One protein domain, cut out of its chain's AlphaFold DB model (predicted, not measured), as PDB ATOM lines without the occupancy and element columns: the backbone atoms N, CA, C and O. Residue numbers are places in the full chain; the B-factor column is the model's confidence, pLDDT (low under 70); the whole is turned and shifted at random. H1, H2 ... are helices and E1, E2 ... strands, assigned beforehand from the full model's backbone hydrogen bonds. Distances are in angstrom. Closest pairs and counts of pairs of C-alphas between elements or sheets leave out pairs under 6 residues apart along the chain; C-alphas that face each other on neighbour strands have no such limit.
ATOM      1  N   GLU A  14      90.929  79.975  31.652       57.59
ATOM      2  CA  GLU A  14      92.030  79.375  32.406       57.59
ATOM      3  C   GLU A  14      91.889  77.851  32.537       57.59
ATOM      4  O   GLU A  14      92.866  77.127  32.351       57.59
ATOM      5  N   GLU A  15      90.677  77.341  32.774       60.00
ATOM      6  CA  GLU A  15      90.411  75.900  32.748       60.00
ATOM      7  C   GLU A  15      90.682  75.313  31.371       60.00
ATOM      8  O   GLU A  15      91.314  74.268  31.290       60.00
ATOM      9  N   VAL A  16      90.278  75.993  30.297       56.31
ATOM     10  CA  VAL A  16      90.533  75.554  28.919       56.31
ATOM     11  C   VAL A  16      92.032  75.533  28.613       56.31
ATOM     12  O   VAL A  16      92.533  74.568  28.046       56.31
ATOM     13  N   VAL A  17      92.790  76.540  29.048       60.38
ATOM     14  CA  VAL A  17      94.256  76.553  28.912       60.38
ATOM     15  C   VAL A  17      94.908  75.425  29.717       60.38
ATOM     16  O   VAL A  17      95.809  74.749  29.218       60.38
ATOM     17  N   ASN A  18      94.463  75.191  30.951       64.75
ATOM     18  CA  ASN A  18      94.977  74.109  31.791       64.75
ATOM     19  C   ASN A  18      94.620  72.729  31.227       64.75
ATOM     20  O   ASN A  18      95.438  71.812  31.277       64.75
ATOM     21  N   LEU A  19      93.435  72.600  30.637       65.00
ATOM     22  CA  LEU A  19      92.983  71.423  29.905       65.00
ATOM     23  C   LEU A  19      93.926  71.123  28.727       65.00
ATOM     24  O   LEU A  19      94.410  70.005  28.589       65.00
ATOM     25  N   MET A  20      94.285  72.146  27.945       66.81
ATOM     26  CA  MET A  20      95.224  72.010  26.821       66.81
ATOM     27  C   MET A  20      96.635  71.628  27.247       66.81
ATOM     28  O   MET A  20      97.286  70.836  26.570       66.81
ATOM     29  N   LYS A  21      97.117  72.177  28.368       67.25
ATOM     30  CA  LYS A  21      98.420  71.802  28.935       67.25
ATOM     31  C   LYS A  21      98.447  70.341  29.373       67.25
ATOM     32  O   LYS A  21      99.417  69.652  29.091       67.25
ATOM     33  N   LYS A  22      97.371  69.843  29.984       66.19
ATOM     34  CA  LYS A  22      97.262  68.417  30.325       66.19
ATOM     35  C   LYS A  22      97.289  67.521  29.087       66.19
ATOM     36  O   LYS A  22      97.857  66.436  29.139       66.19
ATOM     37  N   TYR A  23      96.738  67.970  27.959       69.19
ATOM     38  CA  TYR A  23      96.831  67.188  26.722       69.19
ATOM     39  C   TYR A  23      98.230  67.141  26.135       69.19
ATOM     40  O   TYR A  23      98.575  66.127  25.539       69.19
ATOM     41  N   LEU A  24      99.046  68.180  26.329       64.69
ATOM     42  CA  LEU A  24     100.467  68.110  25.980       64.69
ATOM     43  C   LEU A  24     101.150  66.968  26.733       64.69
ATOM     44  O   LEU A  24     101.789  66.129  26.111       64.69
ATOM     45  N   GLU A  25     100.939  66.885  28.046       68.00
ATOM     46  CA  GLU A  25     101.523  65.824  28.874       68.00
ATOM     47  C   GLU A  25     101.044  64.427  28.446       68.00
ATOM     48  O   GLU A  25     101.831  63.482  28.386       68.00
ATOM     49  N   PHE A  26      99.759  64.293  28.108       68.88
ATOM     50  CA  PHE A  26      99.194  63.023  27.657       68.88
ATOM     51  C   PHE A  26      99.713  62.597  26.275       68.88
ATOM     52  O   PHE A  26     100.048  61.429  26.074       68.88
ATOM     53  N   VAL A  27      99.833  63.532  25.328       67.44
ATOM     54  CA  VAL A  27     100.411  63.262  24.002       67.44
ATOM     55  C   VAL A  27     101.885  62.865  24.120       67.44
ATOM     56  O   VAL A  27     102.301  61.884  23.503       67.44
ATOM     57  N   ASP A  28     102.654  63.550  24.967       69.38
ATOM     58  CA  ASP A  28     104.067  63.237  25.223       69.38
ATOM     59  C   ASP A  28     104.249  61.822  25.795       69.38
ATOM     60  O   ASP A  28     105.171  61.098  25.410       69.38
ATOM     61  N   TYR A  29     103.347  61.394  26.685       69.25
ATOM     62  CA  TYR A  29     103.335  60.031  27.216       69.25
ATOM     63  C   TYR A  29     103.120  58.980  26.113       69.25
ATOM     64  O   TYR A  29     103.833  57.974  26.068       69.25
ATOM     65  N   LEU A  30     102.167  59.211  25.202       66.00
ATOM     66  CA  LEU A  30     101.875  58.288  24.098       66.00
ATOM     67  C   LEU A  30     103.041  58.182  23.105       66.00
ATOM     68  O   LEU A  30     103.369  57.077  22.660       66.00
ATOM     69  N   GLU A  31     103.693  59.308  22.806       66.62
ATOM     70  CA  GLU A  31     104.911  59.358  21.987       66.62
ATOM     71  C   GLU A  31     106.047  58.549  22.633       66.62
ATOM     72  O   GLU A  31     106.644  57.689  21.981       66.62
ATOM     73  N   GLY A  32     106.301  58.754  23.932       66.06
ATOM     74  CA  GLY A  32     107.315  58.010  24.688       66.06
ATOM     75  C   GLY A  32     107.035  56.504  24.790       66.06
ATOM     76  O   GLY A  32     107.967  55.708  24.898       66.06
ATOM     77  N   GLY A  33     105.761  56.108  24.707       62.53
ATOM     78  CA  GLY A  33     105.319  54.713  24.682       62.53
ATOM     79  C   GLY A  33     105.373  54.035  23.305       62.53
ATOM     80  O   GLY A  33     105.146  52.828  23.225       62.53
ATOM     81  N   GLY A  34     105.661  54.766  22.220       59.34
ATOM     82  CA  GLY A  34     105.737  54.211  20.862       59.34
ATOM     83  C   GLY A  34     104.385  53.801  20.259       59.34
ATOM     84  O   GLY A  34     104.332  52.911  19.402       59.34
ATOM     85  N   VAL A  35     103.286  54.420  20.699       59.94
ATOM     86  CA  VAL A  35     101.921  54.099  20.254       59.94
ATOM     87  C   VAL A  35     101.677  54.639  18.839       59.94
ATOM     88  O   VAL A  35     101.607  55.844  18.634       59.94
ATOM     89  N   LYS A  36     101.535  53.749  17.843       59.38
ATOM     90  CA  LYS A  36     101.414  54.139  16.420       59.38
ATOM     91  C   LYS A  36      99.988  54.472  15.974       59.38
ATOM     92  O   LYS A  36      99.796  55.433  15.234       59.38
ATOM     93  N   ALA A  37      99.004  53.690  16.414       60.53
ATOM     94  CA  ALA A  37      97.589  53.974  16.197       60.53
ATOM     95  C   ALA A  37      96.719  53.181  17.182       60.53
ATOM     96  O   ALA A  37      96.907  51.973  17.325       60.53
ATOM     97  N   ILE A  38      95.766  53.844  17.839       65.88
ATOM     98  CA  ILE A  38      94.706  53.192  18.623       65.88
ATOM     99  C   ILE A  38      93.389  53.764  18.132       65.88
ATOM    100  O   ILE A  38      93.173  54.965  18.243       65.88
ATOM    101  N   GLN A  39      92.516  52.920  17.591       69.81
ATOM    102  CA  GLN A  39      91.233  53.352  17.052       69.81
ATOM    103  C   GLN A  39      90.117  52.507  17.659       69.81
ATOM    104  O   GLN A  39      90.197  51.279  17.683       69.81
ATOM    105  N   SER A  40      89.087  53.180  18.158       73.50
ATOM    106  CA  SER A  40      87.830  52.574  18.585       73.50
ATOM    107  C   SER A  40      86.741  53.007  17.614       73.50
ATOM    108  O   SER A  40      86.688  54.183  17.249       73.50
ATOM    109  N   MET A  41      85.893  52.076  17.179       74.12
ATOM    110  CA  MET A  41      84.866  52.319  16.162       74.12
ATOM    111  C   MET A  41      83.475  51.923  16.650       74.12
ATOM    112  O   MET A  41      83.336  51.006  17.459       74.12
ATOM    113  N   ASP A  42      82.462  52.603  16.122       74.31
ATOM    114  CA  ASP A  42      81.068  52.170  16.116       74.31
ATOM    115  C   ASP A  42      80.648  51.728  14.698       74.31
ATOM    116  O   ASP A  42      81.481  51.593  13.797       74.31
ATOM    117  N   GLU A  43      79.357  51.463  14.497       72.75
ATOM    118  CA  GLU A  43      78.806  51.040  13.200       72.75
ATOM    119  C   GLU A  43      78.903  52.123  12.107       72.75
ATOM    120  O   GLU A  43      78.804  51.813  10.921       72.75
ATOM    121  N   GLU A  44      79.124  53.384  12.484       72.38
ATOM    122  CA  GLU A  44      79.152  54.543  11.590       72.38
ATOM    123  C   GLU A  44      80.566  55.132  11.406       72.38
ATOM    124  O   GLU A  44      80.760  55.975  10.526       72.38
ATOM    125  N   GLY A  45      81.562  54.706  12.192       70.44
ATOM    126  CA  GLY A  45      82.965  55.091  12.028       70.44
ATOM    127  C   GLY A  45      83.772  55.170  13.331       70.44
ATOM    128  O   GLY A  45      83.374  54.630  14.364       70.44
ATOM    129  N   PRO A  46      84.949  55.821  13.315       68.56
ATOM    130  CA  PRO A  46      85.792  55.932  14.498       68.56
ATOM    131  C   PRO A  46      85.182  56.872  15.541       68.56
ATOM    132  O   PRO A  46      84.934  58.047  15.270       68.56
ATOM    133  N   ILE A  47      85.000  56.365  16.761       82.06
ATOM    134  CA  ILE A  47      84.545  57.152  17.912       82.06
ATOM    135  C   ILE A  47      85.710  57.776  18.680       82.06
ATOM    136  O   ILE A  47      85.534  58.853  19.249       82.06
ATOM    137  N   ALA A  48      86.878  57.131  18.659       78.81
ATOM    138  CA  ALA A  48      88.133  57.603  19.231       78.81
ATOM    139  C   ALA A  48      89.291  57.147  18.341       78.81
ATOM    140  O   ALA A  48      89.307  56.000  17.895       78.81
ATOM    141  N   GLU A  49      90.271  58.008  18.104       78.31
ATOM    142  CA  GLU A  49      91.432  57.670  17.291       78.31
ATOM    143  C   GLU A  49      92.677  58.411  17.778       78.31
ATOM    144  O   GLU A  49      92.690  59.631  17.873       78.31
ATOM    145  N   VAL A  50      93.746  57.673  18.047       74.25
ATOM    146  CA  VAL A  50      95.091  58.208  18.246       74.25
ATOM    147  C   VAL A  50      95.876  57.927  16.977       74.25
ATOM    148  O   VAL A  50      96.012  56.768  16.589       74.25
ATOM    149  N   ARG A  51      96.412  58.967  16.343       74.44
ATOM    150  CA  ARG A  51      97.256  58.891  15.149       74.44
ATOM    151  C   ARG A  51      98.633  59.437  15.477       74.44
ATOM    152  O   ARG A  51      98.773  60.627  15.724       74.44
ATOM    153  N   CYS A  52      99.657  58.593  15.430       73.81
ATOM    154  CA  CYS A  52     101.043  59.040  15.513       73.81
ATOM    155  C   CYS A  52     101.696  58.885  14.137       73.81
ATOM    156  O   CYS A  52     101.813  57.785  13.595       73.81
ATOM    157  N   THR A  53     102.096  60.005  13.550       74.81
ATOM    158  CA  THR A  53     102.806  60.062  12.270       74.81
ATOM    159  C   THR A  53     104.203  60.627  12.485       74.81
ATOM    160  O   THR A  53     104.516  61.159  13.543       74.81
ATOM    161  N   GLU A  54     105.047  60.606  11.455       70.25
ATOM    162  CA  GLU A  54     106.373  61.235  11.536       70.25
ATOM    163  C   GLU A  54     106.308  62.741  11.849       70.25
ATOM    164  O   GLU A  54     107.257  63.296  12.400       70.25
ATOM    165  N   LYS A  55     105.197  63.414  11.521       73.00
ATOM    166  CA  LYS A  55     105.073  64.877  11.611       73.00
ATOM    167  C   LYS A  55     104.172  65.357  12.739       73.00
ATOM    168  O   LYS A  55     104.327  66.498  13.172       73.00
ATOM    169  N   VAL A  56     103.209  64.544  13.152       78.25
ATOM    170  CA  VAL A  56     102.135  64.926  14.070       78.25
ATOM    171  C   VAL A  56     101.706  63.720  14.893       78.25
ATOM    172  O   VAL A  56     101.493  62.649  14.321       78.25
ATOM    173  N   THR A  57     101.484  63.941  16.185       78.94
ATOM    174  CA  THR A  57     100.654  63.077  17.027       78.94
ATOM    175  C   THR A  57      99.309  63.758  17.249       78.94
ATOM    176  O   THR A  57      99.258  64.891  17.719       78.94
ATOM    177  N   GLU A  58      98.220  63.092  16.880       80.44
ATOM    178  CA  GLU A  58      96.847  63.580  16.995       80.44
ATOM    179  C   GLU A  58      96.003  62.607  17.818       80.44
ATOM    180  O   GLU A  58      96.076  61.394  17.634       80.44
ATOM    181  N   ILE A  59      95.165  63.147  18.693       77.56
ATOM    182  CA  ILE A  59      94.105  62.419  19.381       77.56
ATOM    183  C   ILE A  59      92.783  63.027  18.940       77.56
ATOM    184  O   ILE A  59      92.583  64.231  19.046       77.56
ATOM    185  N   TYR A  60      91.881  62.184  18.469       82.19
ATOM    186  CA  TYR A  60      90.571  62.538  17.962       82.19
ATOM    187  C   TYR A  60      89.491  61.795  18.750       82.19
ATOM    188  O   TYR A  60      89.624  60.601  19.025       82.19
ATOM    189  N   LEU A  61      88.410  62.486  19.098       82.25
ATOM    190  CA  LEU A  61      87.265  61.920  19.802       82.25
ATOM    191  C   LEU A  61      85.971  62.543  19.297       82.25
ATOM    192  O   LEU A  61      85.824  63.760  19.259       82.25
ATOM    193  N   THR A  62      85.003  61.711  18.940       85.25
ATOM    194  CA  THR A  62      83.676  62.180  18.524       85.25
ATOM    195  C   THR A  62      82.763  62.379  19.727       85.25
ATOM    196  O   THR A  62      82.923  61.741  20.771       85.25
ATOM    197  N   THR A  63      81.726  63.201  19.588       81.75
ATOM    198  CA  THR A  63      80.685  63.328  20.621       81.75
ATOM    199  C   THR A  63      79.796  62.089  20.739       81.75
ATOM    200  O   THR A  63      79.031  61.993  21.698       81.75
ATOM    201  N   LYS A  64      79.909  61.126  19.811       81.88
ATOM    202  CA  LYS A  64      79.294  59.795  19.923       81.88
ATOM    203  C   LYS A  64      79.981  58.927  20.974       81.88
ATOM    204  O   LYS A  64      79.346  58.039  21.538       81.88
ATOM    205  N   ALA A  65      81.256  59.192  21.271       81.12
ATOM    206  CA  ALA A  65      81.950  58.494  22.340       81.12
ATOM    207  C   ALA A  65      81.202  58.683  23.682       81.12
ATOM    208  O   ALA A  65      80.719  59.788  23.974       81.12
ATOM    209  N   PRO A  66      81.101  57.636  24.524       81.75
ATOM    210  CA  PRO A  66      80.517  57.744  25.856       81.75
ATOM    211  C   PRO A  66      81.127  58.897  26.659       81.75
ATOM    212  O   PRO A  66      82.322  59.171  26.544       81.75
ATOM    213  N   GLU A  67      80.326  59.565  27.495       80.56
ATOM    214  CA  GLU A  67      80.815  60.659  28.353       80.56
ATOM    215  C   GLU A  67      82.009  60.217  29.217       80.56
ATOM    216  O   GLU A  67      82.959  60.977  29.367       80.56
ATOM    217  N   GLY A  68      82.024  58.961  29.676       75.62
ATOM    218  CA  GLY A  68      83.162  58.391  30.406       75.62
ATOM    219  C   GLY A  68      84.488  58.454  29.640       75.62
ATOM    220  O   GLY A  68      85.505  58.786  30.229       75.62
ATOM    221  N   LEU A  69      84.494  58.247  28.315       73.06
ATOM    222  CA  LEU A  69      85.728  58.373  27.525       73.06
ATOM    223  C   LEU A  69      86.176  59.833  27.396       73.06
ATOM    224  O   LEU A  69      87.370  60.114  27.375       73.06
ATOM    225  N   TRP A  70      85.235  60.777  27.340       74.75
ATOM    226  CA  TRP A  70      85.561  62.203  27.330       74.75
ATOM    227  C   TRP A  70      86.202  62.638  28.653       74.75
ATOM    228  O   TRP A  70      87.197  63.354  28.633       74.75
ATOM    229  N   SER A  71      85.693  62.196  29.804       71.50
ATOM    230  CA  SER A  71      86.331  62.516  31.086       71.50
ATOM    231  C   SER A  71      87.640  61.754  31.314       71.50
ATOM    232  O   SER A  71      88.570  62.331  31.871       71.50
ATOM    233  N   GLU A  72      87.761  60.507  30.854       69.06
ATOM    234  CA  GLU A  72      88.984  59.702  31.006       69.06
ATOM    235  C   GLU A  72      90.149  60.214  30.155       69.06
ATOM    236  O   GLU A  72      91.244  60.418  30.676       69.06
ATOM    237  N   PHE A  73      89.929  60.453  28.857       64.06
ATOM    238  CA  PHE A  73      90.981  60.962  27.970       64.06
ATOM    239  C   PHE A  73      91.241  62.445  28.191       64.06
ATOM    240  O   PHE A  73      92.378  62.908  28.085       64.06
ATOM    241  N   PHE A  74      90.168  63.194  28.451       64.81
ATOM    242  CA  PHE A  74      90.181  64.632  28.280       64.81
ATOM    243  C   PHE A  74      89.785  65.419  29.544       64.81
ATOM    244  O   PHE A  74      89.952  66.634  29.569       64.81
ATOM    245  N   GLY A  75      89.352  64.772  30.629       67.12
ATOM    246  CA  GLY A  75      88.951  65.421  31.883       67.12
ATOM    247  C   GLY A  75      87.582  66.120  31.832       67.12
ATOM    248  O   GLY A  75      86.964  66.283  30.783       67.12
ATOM    249  N   GLU A  76      87.111  66.596  32.989       69.31
ATOM    250  CA  GLU A  76      85.788  67.236  33.152       69.31
ATOM    251  C   GLU A  76      85.577  68.486  32.273       69.31
ATOM    252  O   GLU A  76      84.457  68.782  31.849       69.31
ATOM    253  N   GLY A  77      86.651  69.213  31.939       65.62
ATOM    254  CA  GLY A  77      86.577  70.377  31.048       65.62
ATOM    255  C   GLY A  77      86.126  70.016  29.628       65.62
ATOM    256  O   GLY A  77      85.411  70.784  28.984       65.62
ATOM    257  N   ALA A  78      86.464  68.813  29.161       69.38
ATOM    258  CA  ALA A  78      86.076  68.336  27.840       69.38
ATOM    259  C   ALA A  78      84.594  67.960  27.770       69.38
ATOM    260  O   ALA A  78      83.955  68.171  26.741       69.38
ATOM    261  N   LEU A  79      84.012  67.483  28.875       74.00
ATOM    262  CA  LEU A  79      82.572  67.232  28.965       74.00
ATOM    263  C   LEU A  79      81.756  68.516  28.803       74.00
ATOM    264  O   LEU A  79      80.708  68.508  28.155       74.00
ATOM    265  N   GLN A  80      82.228  69.633  29.360       72.75
ATOM    266  CA  GLN A  80      81.567  70.922  29.150       72.75
ATOM    267  C   GLN A  80      81.708  71.413  27.709       72.75
ATOM    268  O   GLN A  80      80.744  71.933  27.145       72.75
ATOM    269  N   LEU A  81      82.876  71.203  27.094       72.44
ATOM    270  CA  LEU A  81      83.099  71.542  25.691       72.44
ATOM    271  C   LEU A  81      82.194  70.719  24.762       72.44
ATOM    272  O   LEU A  81      81.534  71.298  23.906       72.44
ATOM    273  N   ARG A  82      82.066  69.406  24.998       78.81
ATOM    274  CA  ARG A  82      81.125  68.518  24.293       78.81
ATOM    275  C   ARG A  82      79.695  69.054  24.332       78.81
ATOM    276  O   ARG A  82      79.033  69.131  23.305       78.81
ATOM    277  N   LYS A  83      79.219  69.435  25.522       78.75
ATOM    278  CA  LYS A  83      77.865  69.985  25.700       78.75
ATOM    279  C   LYS A  83      77.666  71.301  24.948       78.75
ATOM    280  O   LYS A  83      76.545  71.602  24.561       78.75
ATOM    281  N   CYS A  84      78.737  72.068  24.747       75.00
ATOM    282  CA  CYS A  84      78.694  73.334  24.026       75.00
ATOM    283  C   CYS A  84      78.687  73.161  22.501       75.00
ATOM    284  O   CYS A  84      77.936  73.849  21.818       75.00
ATOM    285  N   ILE A  85      79.514  72.259  21.968       74.75
ATOM    286  CA  ILE A  85      79.642  72.074  20.514       74.75
ATOM    287  C   ILE A  85      78.505  71.243  19.907       74.75
ATOM    288  O   ILE A  85      78.296  71.316  18.701       74.75
ATOM    289  N   GLY A  86      77.761  70.481  20.718       82.00
ATOM    290  CA  GLY A  86      76.692  69.607  20.233       82.00
ATOM    291  C   GLY A  86      77.242  68.340  19.577       82.00
ATOM    292  O   GLY A  86      78.215  67.772  20.069       82.00
ATOM    293  N   ASN A  87      76.623  67.851  18.500       83.62
ATOM    294  CA  ASN A  87      77.133  66.673  17.794       83.62
ATOM    295  C   ASN A  87      78.320  67.041  16.906       83.62
ATOM    296  O   ASN A  87      78.197  67.901  16.038       83.62
ATOM    297  N   GLY A  88      79.456  66.372  17.092       86.81
ATOM    298  CA  GLY A  88      80.708  66.763  16.461       86.81
ATOM    299  C   GLY A  88      81.922  65.988  16.965       86.81
ATOM    300  O   GLY A  88      81.848  64.778  17.205       86.81
ATOM    301  N   TYR A  89      83.043  66.683  17.137       86.38
ATOM    302  CA  TYR A  89      84.312  66.092  17.553       86.38
ATOM    303  C   TYR A  89      85.214  67.056  18.335       86.38
ATOM    304  O   TYR A  89      85.014  68.267  18.344       86.38
ATOM    305  N   LEU A  90      86.241  66.482  18.962       83.25
ATOM    306  CA  LEU A  90      87.417  67.127  19.532       83.25
ATOM    307  C   LEU A  90      88.667  66.477  18.921       83.25
ATOM    308  O   LEU A  90      88.767  65.256  18.857       83.25
ATOM    309  N   SER A  91      89.621  67.290  18.487       85.12
ATOM    310  CA  SER A  91      90.945  66.889  18.024       85.12
ATOM    311  C   SER A  91      92.010  67.682  18.776       85.12
ATOM    312  O   SER A  91      91.879  68.891  18.979       85.12
ATOM    313  N   VAL A  92      93.068  66.996  19.197       81.81
ATOM    314  CA  VAL A  92      94.259  67.579  19.805       81.81
ATOM    315  C   VAL A  92      95.477  67.057  19.064       81.81
ATOM    316  O   VAL A  92      95.766  65.865  19.112       81.81
ATOM    317  N   ALA A  93      96.202  67.946  18.396       82.81
ATOM    318  CA  ALA A  93      97.338  67.609  17.555       82.81
ATOM    319  C   ALA A  93      98.603  68.345  17.999       82.81
ATOM    320  O   ALA A  93      98.639  69.575  18.060       82.81
ATOM    321  N   LYS A  94      99.674  67.598  18.252       81.31
ATOM    322  CA  LYS A  94     101.019  68.116  18.497       81.31
ATOM    323  C   LYS A  94     101.876  67.870  17.268       81.31
ATOM    324  O   LYS A  94     101.920  66.765  16.739       81.31
ATOM    325  N   SER A  95     102.582  68.895  16.811       79.81
ATOM    326  CA  SER A  95     103.520  68.748  15.699       79.81
ATOM    327  C   SER A  95     104.911  68.324  16.207       79.81
ATOM    328  O   SER A  95     105.414  68.882  17.175       79.81
ATOM    329  N   HIS A  96     105.585  67.399  15.520       75.94
ATOM    330  CA  HIS A  96     106.977  67.014  15.814       75.94
ATOM    331  C   HIS A  96     108.005  67.990  15.223       75.94
ATOM    332  O   HIS A  96     109.161  68.022  15.632       75.94
ATOM    333  N   VAL A  97     107.588  68.793  14.243       77.06
ATOM    334  CA  VAL A  97     108.456  69.731  13.506       77.06
ATOM    335  C   VAL A  97     108.367  71.169  14.025       77.06
ATOM    336  O   VAL A  97     109.089  72.056  13.580       77.06
ATOM    337  N   SER A  98     107.452  71.421  14.954       73.25
ATOM    338  CA  SER A  98     107.232  72.707  15.612       73.25
ATOM    339  C   SER A  98     106.557  72.470  16.963       73.25
ATOM    340  O   SER A  98     105.678  71.612  17.020       73.25
ATOM    341  N   PRO A  99     106.891  73.226  18.023       66.88
ATOM    342  CA  PRO A  99     106.377  73.018  19.384       66.88
ATOM    343  C   PRO A  99     104.926  73.508  19.545       66.88
ATOM    344  O   PRO A  99     104.559  74.102  20.555       66.88
ATOM    345  N   LYS A 100     104.116  73.353  18.497       77.12
ATOM    346  CA  LYS A 100     102.747  73.844  18.412       77.12
ATOM    347  C   LYS A 100     101.787  72.719  18.760       77.12
ATOM    348  O   LYS A 100     101.877  71.633  18.182       77.12
ATOM    349  N   LEU A 101     100.855  73.030  19.653       76.19
ATOM    350  CA  LEU A 101      99.668  72.224  19.904       76.19
ATOM    351  C   LEU A 101      98.473  72.908  19.260       76.19
ATOM    352  O   LEU A 101      98.232  74.090  19.506       76.19
ATOM    353  N   PHE A 102      97.710  72.156  18.492       82.50
ATOM    354  CA  PHE A 102      96.434  72.572  17.949       82.50
ATOM    355  C   PHE A 102      95.333  71.812  18.671       82.50
ATOM    356  O   PHE A 102      95.413  70.596  18.819       82.50
ATOM    357  N   VAL A 103      94.318  72.531  19.128       80.50
ATOM    358  CA  VAL A 103      93.109  71.951  19.705       80.50
ATOM    359  C   VAL A 103      91.933  72.460  18.905       80.50
ATOM    360  O   VAL A 103      91.780  73.665  18.739       80.50
ATOM    361  N   THR A 104      91.107  71.551  18.417       83.19
ATOM    362  CA  THR A 104      89.944  71.864  17.594       83.19
ATOM    363  C   THR A 104      88.760  71.088  18.128       83.19
ATOM    364  O   THR A 104      88.834  69.876  18.247       83.19
ATOM    365  N   ALA A 105      87.665  71.766  18.427       81.12
ATOM    366  CA  ALA A 105      86.390  71.146  18.724       81.12
ATOM    367  C   ALA A 105      85.329  71.773  17.829       81.12
ATOM    368  O   ALA A 105      85.227  72.994  17.752       81.12
ATOM    369  N   GLU A 106      84.556  70.959  17.133       83.44
ATOM    370  CA  GLU A 106      83.570  71.438  16.170       83.44
ATOM    371  C   GLU A 106      82.362  70.518  16.188       83.44
ATOM    372  O   GLU A 106      82.515  69.298  16.198       83.44
ATOM    373  N   GLY A 107      81.172  71.109  16.196       82.94
ATOM    374  CA  GLY A 107      79.909  70.404  16.093       82.94
ATOM    375  C   GLY A 107      78.784  71.306  15.595       82.94
ATOM    376  O   GLY A 107      78.994  72.465  15.234       82.94
ATOM    377  N   ASP A 108      77.577  70.753  15.558       80.44
ATOM    378  CA  ASP A 108      76.380  71.417  15.032       80.44
ATOM    379  C   ASP A 108      75.944  72.670  15.815       80.44
ATOM    380  O   ASP A 108      75.297  73.552  15.244       80.44
ATOM    381  N   ALA A 109      76.311  72.782  17.094       74.94
ATOM    382  CA  ALA A 109      75.928  73.887  17.970       74.94
ATOM    383  C   ALA A 109      77.061  74.892  18.228       74.94
ATOM    384  O   ALA A 109      76.798  76.011  18.678       74.94
ATOM    385  N   GLY A 110      78.314  74.536  17.938       76.00
ATOM    386  CA  GLY A 110      79.436  75.417  18.221       76.00
ATOM    387  C   GLY A 110      80.788  74.899  17.758       76.00
ATOM    388  O   GLY A 110      80.967  73.735  17.414       76.00
ATOM    389  N   SER A 111      81.768  75.796  17.782       80.06
ATOM    390  CA  SER A 111      83.155  75.474  17.487       80.06
ATOM    391  C   SER A 111      84.117  76.182  18.427       80.06
ATOM    392  O   SER A 111      83.800  77.193  19.066       80.06
ATOM    393  N   PHE A 112      85.313  75.624  18.506       77.12
ATOM    394  CA  PHE A 112      86.410  76.087  19.316       77.12
ATOM    395  C   PHE A 112      87.730  75.656  18.679       77.12
ATOM    396  O   PHE A 112      87.915  74.505  18.307       77.12
ATOM    397  N   GLU A 113      88.671  76.577  18.567       76.88
ATOM    398  CA  GLU A 113      90.019  76.309  18.094       76.88
ATOM    399  C   GLU A 113      91.015  77.018  19.000       76.88
ATOM    400  O   GLU A 113      90.829  78.185  19.352       76.88
ATOM    401  N   ALA A 114      92.118  76.356  19.311       76.31
ATOM    402  CA  ALA A 114      93.231  76.974  19.995       76.31
ATOM    403  C   ALA A 114      94.577  76.469  19.504       76.31
ATOM    404  O   ALA A 114      94.733  75.343  19.038       76.31
ATOM    405  N   LEU A 115      95.559  77.344  19.651       76.75
ATOM    406  CA  LEU A 115      96.954  77.133  19.351       76.75
ATOM    407  C   LEU A 115      97.759  77.446  20.610       76.75
ATOM    408  O   LEU A 115      97.781  78.590  21.070       76.75
ATOM    409  N   VAL A 116      98.453  76.443  21.138       73.94
ATOM    410  CA  VAL A 116      99.435  76.623  22.208       73.94
ATOM    411  C   VAL A 116     100.821  76.679  21.586       73.94
ATOM    412  O   VAL A 116     101.204  75.819  20.793       73.94
ATOM    413  N   THR A 117     101.566  77.711  21.954       74.19
ATOM    414  CA  THR A 117     102.965  77.913  21.575       74.19
ATOM    415  C   THR A 117     103.790  78.211  22.826       74.19
ATOM    416  O   THR A 117     103.216  78.607  23.844       74.19
ATOM    417  N   PRO A 118     105.130  78.112  22.766       68.69
ATOM    418  CA  PRO A 118     105.989  78.575  23.858       68.69
ATOM    419  C   PRO A 118     105.772  80.050  24.233       68.69
ATOM    420  O   PRO A 118     105.996  80.438  25.374       68.69
ATOM    421  N   GLU A 119     105.319  80.869  23.281       72.50
ATOM    422  CA  GLU A 119     105.081  82.308  23.448       72.50
ATOM    423  C   GLU A 119     103.710  82.620  24.074       72.50
ATOM    424  O   GLU A 119     103.446  83.761  24.446       72.50
ATOM    425  N   GLY A 120     102.826  81.623  24.193       66.56
ATOM    426  CA  GLY A 120     101.492  81.780  24.768       66.56
ATOM    427  C   GLY A 120     100.410  80.972  24.055       66.56
ATOM    428  O   GLY A 120     100.673  80.196  23.130       66.56
ATOM    429  N   VAL A 121      99.166  81.174  24.499       68.94
ATOM    430  CA  VAL A 121      97.968  80.510  23.968       68.94
ATOM    431  C   VAL A 121      97.138  81.499  23.160       68.94
ATOM    432  O   VAL A 121      96.888  82.616  23.605       68.94
ATOM    433  N   LYS A 122      96.680  81.075  21.982       70.75
ATOM    434  CA  LYS A 122      95.699  81.796  21.161       70.75
ATOM    435  C   LYS A 122      94.476  80.912  20.979       70.75
ATOM    436  O   LYS A 122      94.641  79.771  20.571       70.75
ATOM    437  N   ALA A 123      93.276  81.417  21.243       68.06
ATOM    438  CA  ALA A 123      92.034  80.655  21.108       68.06
ATOM    439  C   ALA A 123      90.934  81.480  20.422       68.06
ATOM    440  O   ALA A 123      90.937  82.707  20.501       68.06
ATOM    441  N   LYS A 124      90.000  80.809  19.745       67.50
ATOM    442  CA  LYS A 124      88.786  81.377  19.135       67.50
ATOM    443  C   LYS A 124      87.654  80.346  19.183       67.50
ATOM    444  O   LYS A 124      87.914  79.153  19.261       67.50
ATOM    445  N   GLY A 125      86.405  80.780  19.083       64.69
ATOM    446  CA  GLY A 125      85.270  79.860  19.018       64.69
ATOM    447  C   GLY A 125      83.931  80.580  19.026       64.69
ATOM    448  O   GLY A 125      83.867  81.772  19.323       64.69
ATOM    449  N   THR A 126      82.873  79.854  18.685       62.88
ATOM    450  CA  THR A 126      81.478  80.306  18.815       62.88
ATOM    451  C   THR A 126      80.840  79.847  20.125       62.88
ATOM    452  O   THR A 126      79.773  80.336  20.487       62.88
TER     453      THR A 126
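This is residues 14 to 126 of the 145 residues of an uncharacterized protein of Desulfurococcaceae archaeon (UniProt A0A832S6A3). A seven-stranded antiparallel sheet makes a wall, with three helices over one face and the other face bare; the long helix H1 crosses the strands, while H2 and H3 run along them. The strands lie side by side in chain order, E1 - E2 - E3 - E4 - E5 - E6 - E7, as two meanders, E1 E2 E3 and E4 E5 E6 E7, in which each strand is the antiparallel neighbour of the one before. The printed part has 113 residues with three named helices and seven named strands, in the order H1 E1 E2 E3 H2 H3 E4 E5 E6 E7, of mixed class and in two layers, helices on one face of a sheet. It is compact, with a radius of gyration of the C-alphas of 13.4 A and spans of 32 by 30 by 19 A.

The inner strands E3, residues 56 to 62, and E4, residues 88 to 95, are antiparallel at 168 degrees, with N 59 and O 92 2.8 A apart, within hydrogen-bond range. On the other side of E3, E2, residues 45 to 52, forms a hairpin with it, with N 60 and O 49 at 2.7 A. E2 bends by 75 degrees at residue 48 and forms a hairpin with the edge strand E1, residues 37 to 42, with N 40 and O 48 at 2.8 A. From E4 three hairpins follow, to E5, residues 101 to 107, with N 91 and O 104 at 2.7 A; to E6, residues 111 to 117, with N 112 and O 105 at 2.7 A; and to the edge strand E7, residues 120 to 125, with N 115 and O 122 at 2.8 A. H1, residues 14 to 32, is on the sheet at a height of 8.5 A and runs across the strands, at 64 degrees to E5 on the local plane; its closest C-alphas to E3 are Val 27 and Thr 57, 7.0 A. On the same face, H2, residues 67 to 74, runs along E3 at 13 degrees on the local plane, and H3, residues 76 to 85, along E5 at 25 degrees. H2 and H3 touch at a steep tilt of 65 degrees, opposite ways, closest at the C-alphas of Trp 70 and Leu 79, 6.1 A. H1 touches H3 with residues 15 to 19 alone, closest at the C-alphas of Leu 19 and Gly 77, 6.6 A. In H1, H2 and H3 every O i to N i+4 pair is within hydrogen-bond range.

E4 runs 22.9 A from C-alpha 88 at (80.708, 66.763, 16.461) to C-alpha 95. H1 begins at C-alpha 14, (92.030, 79.375, 32.406), and is 27.4 A long. E7 ends at C-alpha 125, (85.270, 79.860, 19.018).

The C-alphas farthest apart, of Glu 43 and Glu 119, are 42.1 A apart. The printed part has no cut, and its links between elements are tight. The mean pLDDT of the printed part is 73.2; 42 residues are under 70, among them residues 14 to 39 and 72 to 78.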